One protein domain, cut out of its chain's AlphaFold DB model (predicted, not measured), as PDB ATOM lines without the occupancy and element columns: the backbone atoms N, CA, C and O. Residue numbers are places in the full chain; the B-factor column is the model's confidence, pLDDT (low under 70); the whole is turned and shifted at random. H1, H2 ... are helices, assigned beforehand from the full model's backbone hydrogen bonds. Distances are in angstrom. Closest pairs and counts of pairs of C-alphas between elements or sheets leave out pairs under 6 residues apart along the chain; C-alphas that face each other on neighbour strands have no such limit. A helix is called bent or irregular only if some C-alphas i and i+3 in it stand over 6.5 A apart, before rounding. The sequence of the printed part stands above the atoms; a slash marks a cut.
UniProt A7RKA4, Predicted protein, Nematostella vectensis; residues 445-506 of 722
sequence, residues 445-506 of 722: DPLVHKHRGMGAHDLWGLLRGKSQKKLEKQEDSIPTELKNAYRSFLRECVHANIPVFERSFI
ATOM      1  N   ASP A 445     -16.814   1.127  32.065       55.62
ATOM      2  CA  ASP A 445     -16.450   1.231  30.648       55.62
ATOM      3  C   ASP A 445     -16.830  -0.063  29.897       55.62
ATOM      4  O   ASP A 445     -16.446  -1.148  30.349       55.62
ATOM      5  N   PRO A 446     -17.493  -0.007  28.724       58.28
ATOM      6  CA  PRO A 446     -17.898  -1.211  27.986       58.28
ATOM      7  C   PRO A 446     -16.708  -2.090  27.546       58.28
ATOM      8  O   PRO A 446     -16.877  -3.250  27.173       58.28
ATOM      9  N   LEU A 447     -15.478  -1.573  27.646       56.22
ATOM     10  CA  LEU A 447     -14.236  -2.340  27.534       56.22
ATOM     11  C   LEU A 447     -14.034  -3.359  28.670       56.22
ATOM     12  O   LEU A 447     -13.469  -4.418  28.421       56.22
ATOM     13  N   VAL A 448     -14.500  -3.089  29.894       56.88
ATOM     14  CA  VAL A 448     -14.377  -4.014  31.038       56.88
ATOM     15  C   VAL A 448     -15.158  -5.304  30.770       56.88
ATOM     16  O   VAL A 448     -14.693  -6.390  31.105       56.88
ATOM     17  N   HIS A 449     -16.305  -5.215  30.091       57.09
ATOM     18  CA  HIS A 449     -17.071  -6.390  29.665       57.09
ATOM     19  C   HIS A 449     -16.373  -7.181  28.544       57.09
ATOM     20  O   HIS A 449     -16.455  -8.406  28.539       57.09
ATOM     21  N   LYS A 450     -15.605  -6.524  27.659       63.03
ATOM     22  CA  LYS A 450     -14.792  -7.195  26.619       63.03
ATOM     23  C   LYS A 450     -13.535  -7.900  27.152       63.03
ATOM     24  O   LYS A 450     -12.931  -8.677  26.421       63.03
ATOM     25  N   HIS A 451     -13.141  -7.647  28.400       62.28
ATOM     26  CA  HIS A 451     -11.953  -8.233  29.038       62.28
ATOM     27  C   HIS A 451     -12.302  -9.131  30.245       62.28
ATOM     28  O   HIS A 451     -11.458  -9.410  31.099       62.28
ATOM     29  N   ARG A 452     -13.557  -9.599  30.326       53.69
ATOM     30  CA  ARG A 452     -14.071 -10.450  31.408       53.69
ATOM     31  C   ARG A 452     -13.383 -11.823  31.377       53.69
ATOM     32  O   ARG A 452     -13.674 -12.637  30.511       53.69
ATOM     33  N   GLY A 453     -12.470 -12.056  32.322       67.44
ATOM     34  CA  GLY A 453     -11.633 -13.262  32.396       67.44
ATOM     35  C   GLY A 453     -10.125 -12.984  32.388       67.44
ATOM     36  O   GLY A 453      -9.352 -13.865  32.750       67.44
ATOM     37  N   MET A 454      -9.687 -11.764  32.046       67.56
ATOM     38  CA  MET A 454      -8.288 -11.362  32.237       67.56
ATOM     39  C   MET A 454      -7.941 -11.251  33.728       67.56
ATOM     40  O   MET A 454      -8.738 -10.749  34.525       67.56
ATOM     41  N   GLY A 455      -6.722 -11.659  34.088       72.69
ATOM     42  CA  GLY A 455      -6.177 -11.455  35.427       72.69
ATOM     43  C   GLY A 455      -6.106  -9.968  35.784       72.69
ATOM     44  O   GLY A 455      -5.857  -9.117  34.927       72.69
ATOM     45  N   ALA A 456      -6.312  -9.640  37.064       77.44
ATOM     46  CA  ALA A 456      -6.363  -8.248  37.516       77.44
ATOM     47  C   ALA A 456      -5.092  -7.464  37.139       77.44
ATOM     48  O   ALA A 456      -5.188  -6.324  36.693       77.44
ATOM     49  N   HIS A 457      -3.916  -8.089  37.259       74.00
ATOM     50  CA  HIS A 457      -2.632  -7.502  36.870       74.00
ATOM     51  C   HIS A 457      -2.631  -6.994  35.417       74.00
ATOM     52  O   HIS A 457      -2.223  -5.859  35.158       74.00
ATOM     53  N   ASP A 458      -3.148  -7.800  34.490       78.31
ATOM     54  CA  ASP A 458      -3.070  -7.550  33.050       78.31
ATOM     55  C   ASP A 458      -4.183  -6.611  32.585       78.31
ATOM     56  O   ASP A 458      -3.964  -5.776  31.707       78.31
ATOM     57  N   LEU A 459      -5.350  -6.662  33.238       82.12
ATOM     58  CA  LEU A 459      -6.390  -5.644  33.084       82.12
ATOM     59  C   LEU A 459      -5.873  -4.270  33.537       82.12
ATOM     60  O   LEU A 459      -5.996  -3.296  32.794       82.12
ATOM     61  N   TRP A 460      -5.223  -4.183  34.706       80.56
ATOM     62  CA  TRP A 460      -4.569  -2.950  35.152       80.56
ATOM     63  C   TRP A 460      -3.412  -2.541  34.231       80.56
ATOM     64  O   TRP A 460      -3.234  -1.351  33.990       80.56
ATOM     65  N   GLY A 461      -2.654  -3.488  33.672       82.56
ATOM     66  CA  GLY A 461      -1.631  -3.230  32.656       82.56
ATOM     67  C   GLY A 461      -2.211  -2.577  31.399       82.56
ATOM     68  O   GLY A 461      -1.752  -1.512  30.986       82.56
ATOM     69  N   LEU A 462      -3.276  -3.157  30.844       83.44
ATOM     70  CA  LEU A 462      -3.965  -2.650  29.658       83.44
ATOM     71  C   LEU A 462      -4.631  -1.287  29.908       83.44
ATOM     72  O   LEU A 462      -4.586  -0.414  29.041       83.44
ATOM     73  N   LEU A 463      -5.230  -1.083  31.086       78.75
ATOM     74  CA  LEU A 463      -5.825   0.197  31.483       78.75
ATOM     75  C   LEU A 463      -4.756   1.277  31.698       78.75
ATOM     76  O   LEU A 463      -4.920   2.384  31.188       78.75
ATOM     77  N   ARG A 464      -3.631   0.958  32.357       82.88
ATOM     78  CA  ARG A 464      -2.479   1.871  32.477       82.88
ATOM     79  C   ARG A 464      -1.915   2.232  31.107       82.88
ATOM     80  O   ARG A 464      -1.767   3.414  30.836       82.88
ATOM     81  N   GLY A 465      -1.702   1.265  30.212       83.69
ATOM     82  CA  GLY A 465      -1.220   1.530  28.850       83.69
ATOM     83  C   GLY A 465      -2.188   2.377  28.011       83.69
ATOM     84  O   GLY A 465      -1.756   3.259  27.272       83.69
ATOM     85  N   LYS A 466      -3.507   2.178  28.155       78.19
ATOM     86  CA  LYS A 466      -4.530   3.036  27.523       78.19
ATOM     87  C   LYS A 466      -4.588   4.438  28.144       78.19
ATOM     88  O   LYS A 466      -4.871   5.389  27.423       78.19
ATOM     89  N   SER A 467      -4.315   4.575  29.443       80.12
ATOM     90  CA  SER A 467      -4.209   5.872  30.126       80.12
ATOM     91  C   SER A 467      -2.948   6.627  29.704       80.12
ATOM     92  O   SER A 467      -3.027   7.780  29.298       80.12
ATOM     93  N   GLN A 468      -1.798   5.950  29.676       78.25
ATOM     94  CA  GLN A 468      -0.531   6.505  29.208       78.25
ATOM     95  C   GLN A 468      -0.652   7.003  27.760       78.25
ATOM     96  O   GLN A 468      -0.330   8.152  27.499       78.25
ATOM     97  N   LYS A 469      -1.276   6.231  26.858       80.69
ATOM     98  CA  LYS A 469      -1.561   6.669  25.477       80.69
ATOM     99  C   LYS A 469      -2.586   7.807  25.346       80.69
ATOM    100  O   LYS A 469      -2.718   8.374  24.261       80.69
ATOM    101  N   LYS A 470      -3.337   8.140  26.404       78.88
ATOM    102  CA  LYS A 470      -4.133   9.382  26.476       78.88
ATOM    103  C   LYS A 470      -3.267  10.547  26.956       78.88
ATOM    104  O   LYS A 470      -3.346  11.615  26.362       78.88
ATOM    105  N   LEU A 471      -2.426  10.322  27.967       77.00
ATOM    106  CA  LEU A 471      -1.490  11.318  28.495       77.00
ATOM    107  C   LEU A 471      -0.440  11.728  27.455       77.00
ATOM    108  O   LEU A 471      -0.228  12.915  27.281       77.00
ATOM    109  N   GLU A 472       0.140  10.785  26.709       78.81
ATOM    110  CA  GLU A 472       1.079  11.045  25.604       78.81
ATOM    111  C   GLU A 472       0.445  11.993  24.571       78.81
ATOM    112  O   GLU A 472       0.988  13.058  24.294       78.81
ATOM    113  N   LYS A 473      -0.789  11.707  24.128       80.88
ATOM    114  CA  LYS A 473      -1.548  12.579  23.211       80.88
ATOM    115  C   LYS A 473      -1.905  13.954  23.788       80.88
ATOM    116  O   LYS A 473      -2.083  14.896  23.023       80.88
ATOM    117  N   GLN A 474      -2.053  14.066  25.108       72.44
ATOM    118  CA  GLN A 474      -2.246  15.346  25.801       72.44
ATOM    119  C   GLN A 474      -0.921  16.074  26.060       72.44
ATOM    120  O   GLN A 474      -0.920  17.290  26.213       72.44
ATOM    121  N   GLU A 475       0.210  15.367  26.082       74.00
ATOM    122  CA  GLU A 475       1.528  15.991  26.061       74.00
ATOM    123  C   GLU A 475       1.821  16.527  24.655       74.00
ATOM    124  O   GLU A 475       2.357  17.621  24.529       74.00
ATOM    125  N   ASP A 476       1.473  15.793  23.596       76.56
ATOM    126  CA  ASP A 476       1.734  16.174  22.199       76.56
ATOM    127  C   ASP A 476       0.991  17.446  21.752       76.56
ATOM    128  O   ASP A 476       1.483  18.155  20.875       76.56
ATOM    129  N   SER A 477      -0.146  17.793  22.372       76.19
ATOM    130  CA  SER A 477      -0.829  19.071  22.114       76.19
ATOM    131  C   SER A 477      -0.185  20.277  22.818       76.19
ATOM    132  O   SER A 477      -0.481  21.419  22.464       76.19
ATOM    133  N   ILE A 478       0.724  20.065  23.779       77.00
ATOM    134  CA  ILE A 478       1.464  21.146  24.446       77.00
ATOM    135  C   ILE A 478       2.698  21.506  23.597       77.00
ATOM    136  O   ILE A 478       3.568  20.652  23.405       77.00
ATOM    137  N   PRO A 479       2.856  22.764  23.136       83.56
ATOM    138  CA  PRO A 479       4.017  23.172  22.347       83.56
ATOM    139  C   PRO A 479       5.352  22.859  23.035       83.56
ATOM    140  O   PRO A 479       5.543  23.141  24.220       83.56
ATOM    141  N   THR A 480       6.303  22.309  22.280       79.81
ATOM    142  CA  THR A 480       7.625  21.888  22.781       79.81
ATOM    143  C   THR A 480       8.422  23.034  23.405       79.81
ATOM    144  O   THR A 480       9.119  22.824  24.397       79.81
ATOM    145  N   GLU A 481       8.260  24.254  22.894       82.06
ATOM    146  CA  GLU A 481       8.799  25.489  23.474       82.06
ATOM    147  C   GLU A 481       8.286  25.723  24.902       82.06
ATOM    148  O   GLU A 481       9.084  25.936  25.812       82.06
ATOM    149  N   LEU A 482       6.972  25.593  25.132       79.44
ATOM    150  CA  LEU A 482       6.359  25.724  26.459       79.44
ATOM    151  C   LEU A 482       6.788  24.590  27.395       79.44
ATOM    152  O   LEU A 482       7.111  24.858  28.554       79.44
ATOM    153  N   LYS A 483       6.883  23.345  26.898       81.56
ATOM    154  CA  LYS A 483       7.465  22.231  27.671       81.56
ATOM    155  C   LYS A 483       8.891  22.561  28.113       81.56
ATOM    156  O   LYS A 483       9.247  22.322  29.264       81.56
ATOM    157  N   ASN A 484       9.713  23.104  27.218       85.06
ATOM    158  CA  ASN A 484      11.113  23.406  27.500       85.06
ATOM    159  C   ASN A 484      11.271  24.614  28.434       85.06
ATOM    160  O   ASN A 484      12.051  24.516  29.379       85.06
ATOM    161  N   ALA A 485      10.479  25.674  28.248       82.44
ATOM    162  CA  ALA A 485      10.423  26.834  29.136       82.44
ATOM    163  C   ALA A 485       9.986  26.448  30.562       82.44
ATOM    164  O   ALA A 485      10.625  26.845  31.540       82.44
ATOM    165  N   TYR A 486       8.959  25.598  30.692       80.62
ATOM    166  CA  TYR A 486       8.534  25.064  31.986       80.62
ATOM    167  C   TYR A 486       9.593  24.128  32.592       80.62
ATOM    168  O   TYR A 486       9.873  24.215  33.780       80.62
ATOM    169  N   ARG A 487      10.279  23.300  31.788       80.88
ATOM    170  CA  ARG A 487      11.418  22.481  32.253       80.88
ATOM    171  C   ARG A 487      12.612  23.325  32.727       80.88
ATOM    172  O   ARG A 487      13.304  22.887  33.642       80.88
ATOM    173  N   SER A 488      12.882  24.504  32.153       80.25
ATOM    174  CA  SER A 488      13.861  25.453  32.718       80.25
ATOM    175  C   SER A 488      13.373  26.064  34.026       80.25
ATOM    176  O   SER A 488      14.110  25.988  35.000       80.25
ATOM    177  N   PHE A 489      12.131  26.553  34.083       81.94
ATOM    178  CA  PHE A 489      11.531  27.103  35.304       81.94
ATOM    179  C   PHE A 489      11.535  26.090  36.463       81.94
ATOM    180  O   PHE A 489      11.930  26.420  37.572       81.94
ATOM    181  N   LEU A 490      11.196  24.821  36.208       80.25
ATOM    182  CA  LEU A 490      11.268  23.762  37.221       80.25
ATOM    183  C   LEU A 490      12.697  23.521  37.728       80.25
ATOM    184  O   LEU A 490      12.887  23.326  38.926       80.25
ATOM    185  N   ARG A 491      13.708  23.550  36.846       82.12
ATOM    186  CA  ARG A 491      15.119  23.463  37.266       82.12
ATOM    187  C   ARG A 491      15.523  24.678  38.097       82.12
ATOM    188  O   ARG A 491      16.184  24.510  39.111       82.12
ATOM    189  N   GLU A 492      15.094  25.872  37.705       78.38
ATOM    190  CA  GLU A 492      15.341  27.123  38.425       78.38
ATOM    191  C   GLU A 492      14.712  27.108  39.828       78.38
ATOM    192  O   GLU A 492      15.418  27.347  40.804       78.38
ATOM    193  N   CYS A 493      13.443  26.701  39.970       78.00
ATOM    194  CA  CYS A 493      12.799  26.515  41.275       78.00
ATOM    195  C   CYS A 493      13.535  25.492  42.153       78.00
ATOM    196  O   CYS A 493      13.724  25.743  43.343       78.00
ATOM    197  N   VAL A 494      13.989  24.370  41.581       78.19
ATOM    198  CA  VAL A 494      14.772  23.352  42.306       78.19
ATOM    199  C   VAL A 494      16.145  23.888  42.730       78.19
ATOM    200  O   VAL A 494      16.563  23.640  43.856       78.19
ATOM    201  N   HIS A 495      16.831  24.665  41.888       74.62
ATOM    202  CA  HIS A 495      18.093  25.318  42.256       74.62
ATOM    203  C   HIS A 495      17.911  26.424  43.310       74.62
ATOM    204  O   HIS A 495      18.811  26.640  44.119       74.62
ATOM    205  N   ALA A 496      16.755  27.089  43.335       75.88
ATOM    206  CA  ALA A 496      16.420  28.148  44.288       75.88
ATOM    207  C   ALA A 496      15.715  27.651  45.573       75.88
ATOM    208  O   ALA A 496      15.405  28.463  46.442       75.88
ATOM    209  N   ASN A 497      15.447  26.344  45.709       64.44
ATOM    210  CA  ASN A 497      14.624  25.746  46.777       64.44
ATOM    211  C   ASN A 497      13.204  26.351  46.911       64.44
ATOM    212  O   ASN A 497      12.622  26.367  47.996       64.44
ATOM    213  N   ILE A 498      12.627  26.839  45.808       71.06
ATOM    214  CA  ILE A 498      11.280  27.429  45.769       71.06
ATOM    215  C   ILE A 498      10.241  26.311  45.561       71.06
ATOM    216  O   ILE A 498      10.425  25.478  44.668       71.06
ATOM    217  N   PRO A 499       9.129  26.276  46.328       54.47
ATOM    218  CA  PRO A 499       8.063  25.302  46.107       54.47
ATOM    219  C   PRO A 499       7.439  25.470  44.715       54.47
ATOM    220  O   PRO A 499       7.014  26.557  44.322       54.47
ATOM    221  N   VAL A 500       7.375  24.370  43.967       57.31
ATOM    222  CA  VAL A 500       6.804  24.334  42.616       57.31
ATOM    223  C   VAL A 500       5.279  24.405  42.684       57.31
ATOM    224  O   VAL A 500       4.640  23.562  43.308       57.31
ATOM    225  N   PHE A 501       4.699  25.370  41.973       56.53
ATOM    226  CA  PHE A 501       3.258  25.441  41.728       56.53
ATOM    227  C   PHE A 501       2.896  24.680  40.451       56.53
ATOM    228  O   PHE A 501       3.468  24.939  39.388       56.53
ATOM    229  N   GLU A 502       1.921  23.774  40.539       53.75
ATOM    230  CA  GLU A 502       1.358  23.104  39.364       53.75
ATOM    231  C   GLU A 502       0.687  24.121  38.429       53.75
ATOM    232  O   GLU A 502      -0.065  24.992  38.867       53.75
ATOM    233  N   ARG A 503       0.936  23.998  37.120       54.75
ATOM    234  CA  ARG A 503       0.261  24.791  36.084       54.75
ATOM    235  C   ARG A 503      -0.502  23.871  35.140       54.75
ATOM    236  O   ARG A 503       0.097  23.045  34.452       54.75
ATOM    237  N   SER A 504      -1.819  24.031  35.088       51.34
ATOM    238  CA  SER A 504      -2.684  23.367  34.114       51.34
ATOM    239  C   SER A 504      -2.556  24.043  32.747       51.34
ATOM    240  O   SER A 504      -2.984  25.178  32.549       51.34
ATOM    241  N   PHE A 505      -1.985  23.334  31.775       45.75
ATOM    242  CA  PHE A 505      -1.985  23.774  30.382       45.75
ATOM    243  C   PHE A 505      -3.352  23.463  29.760       45.75
ATOM    244  O   PHE A 505      -3.706  22.299  29.577       45.75
ATOM    245  N   ILE A 506      -4.136  24.504  29.471       48.91
ATOM    246  CA  ILE A 506      -5.420  24.388  28.770       48.91
ATOM    247  C   ILE A 506      -5.176  24.505  27.263       48.91
ATOM    248  O   ILE A 506      -4.382  25.329  26.807       48.91
TER     249      ILE A 506
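AT A GLANCE: This is residues 445 to 506 of the 722 residues of the protein "Predicted protein" of Nematostella vectensis (UniProt A7RKA4). Two helices, H2 and H3, form an open V, joined end to end through residues 477 to 479, with the short H1 at the far end of H2 and an unnamed tail that folds back from the end of H3 towards the corner of the V. No helix touches another, and the V has no packed core. The printed part has 62 residues with three named helices, in the order H1, H2, H3, and no named strand; its class is all helix. It is extended, with a radius of gyration of the C-alphas of 17.8 A and spans of 51 by 24 by 14 A.

IN THESE COORDINATES: H1 is residues 446 to 450, starting with C-alpha 446 at (-17.898, -1.211, 27.986). H2, the longest helix, is residues 456 to 476, 29.9 A from first to last C-alpha, and begins at (-6.363, -8.248, 37.516). H3 is residues 480 to 495, 22.4 A long, and ends with C-alpha 495 at (18.093, 25.318, 42.256). No helix is bent or irregular.

HOW THE PARTS SIT: H1 and H2 are only just apart, with their closest C-alphas 8.4 A from each other. H2 and H3 are apart, and so are H1 and H3. Residues 452 to 458, of which 456 to 458 belong to H2, stand free, as do residues 464 to 473 of H2. In H3 every O i to N i+4 pair is within hydrogen-bond range; in H2 16 of 17 are, and in H1 0 of 1, beside 1 of 2 O i to N i+3 pairs.

THE WHOLE: The C-alphas of Gly 453 and Ala 496, the two farthest apart, are 51.4 A apart. The printed part has no cut. The links from H1 to H2 and from H2 to H3 are tight. The mean pLDDT of the printed part is 72.4; residues 445 to 454, 497 and 499 to 506 of this predicted model are under 70.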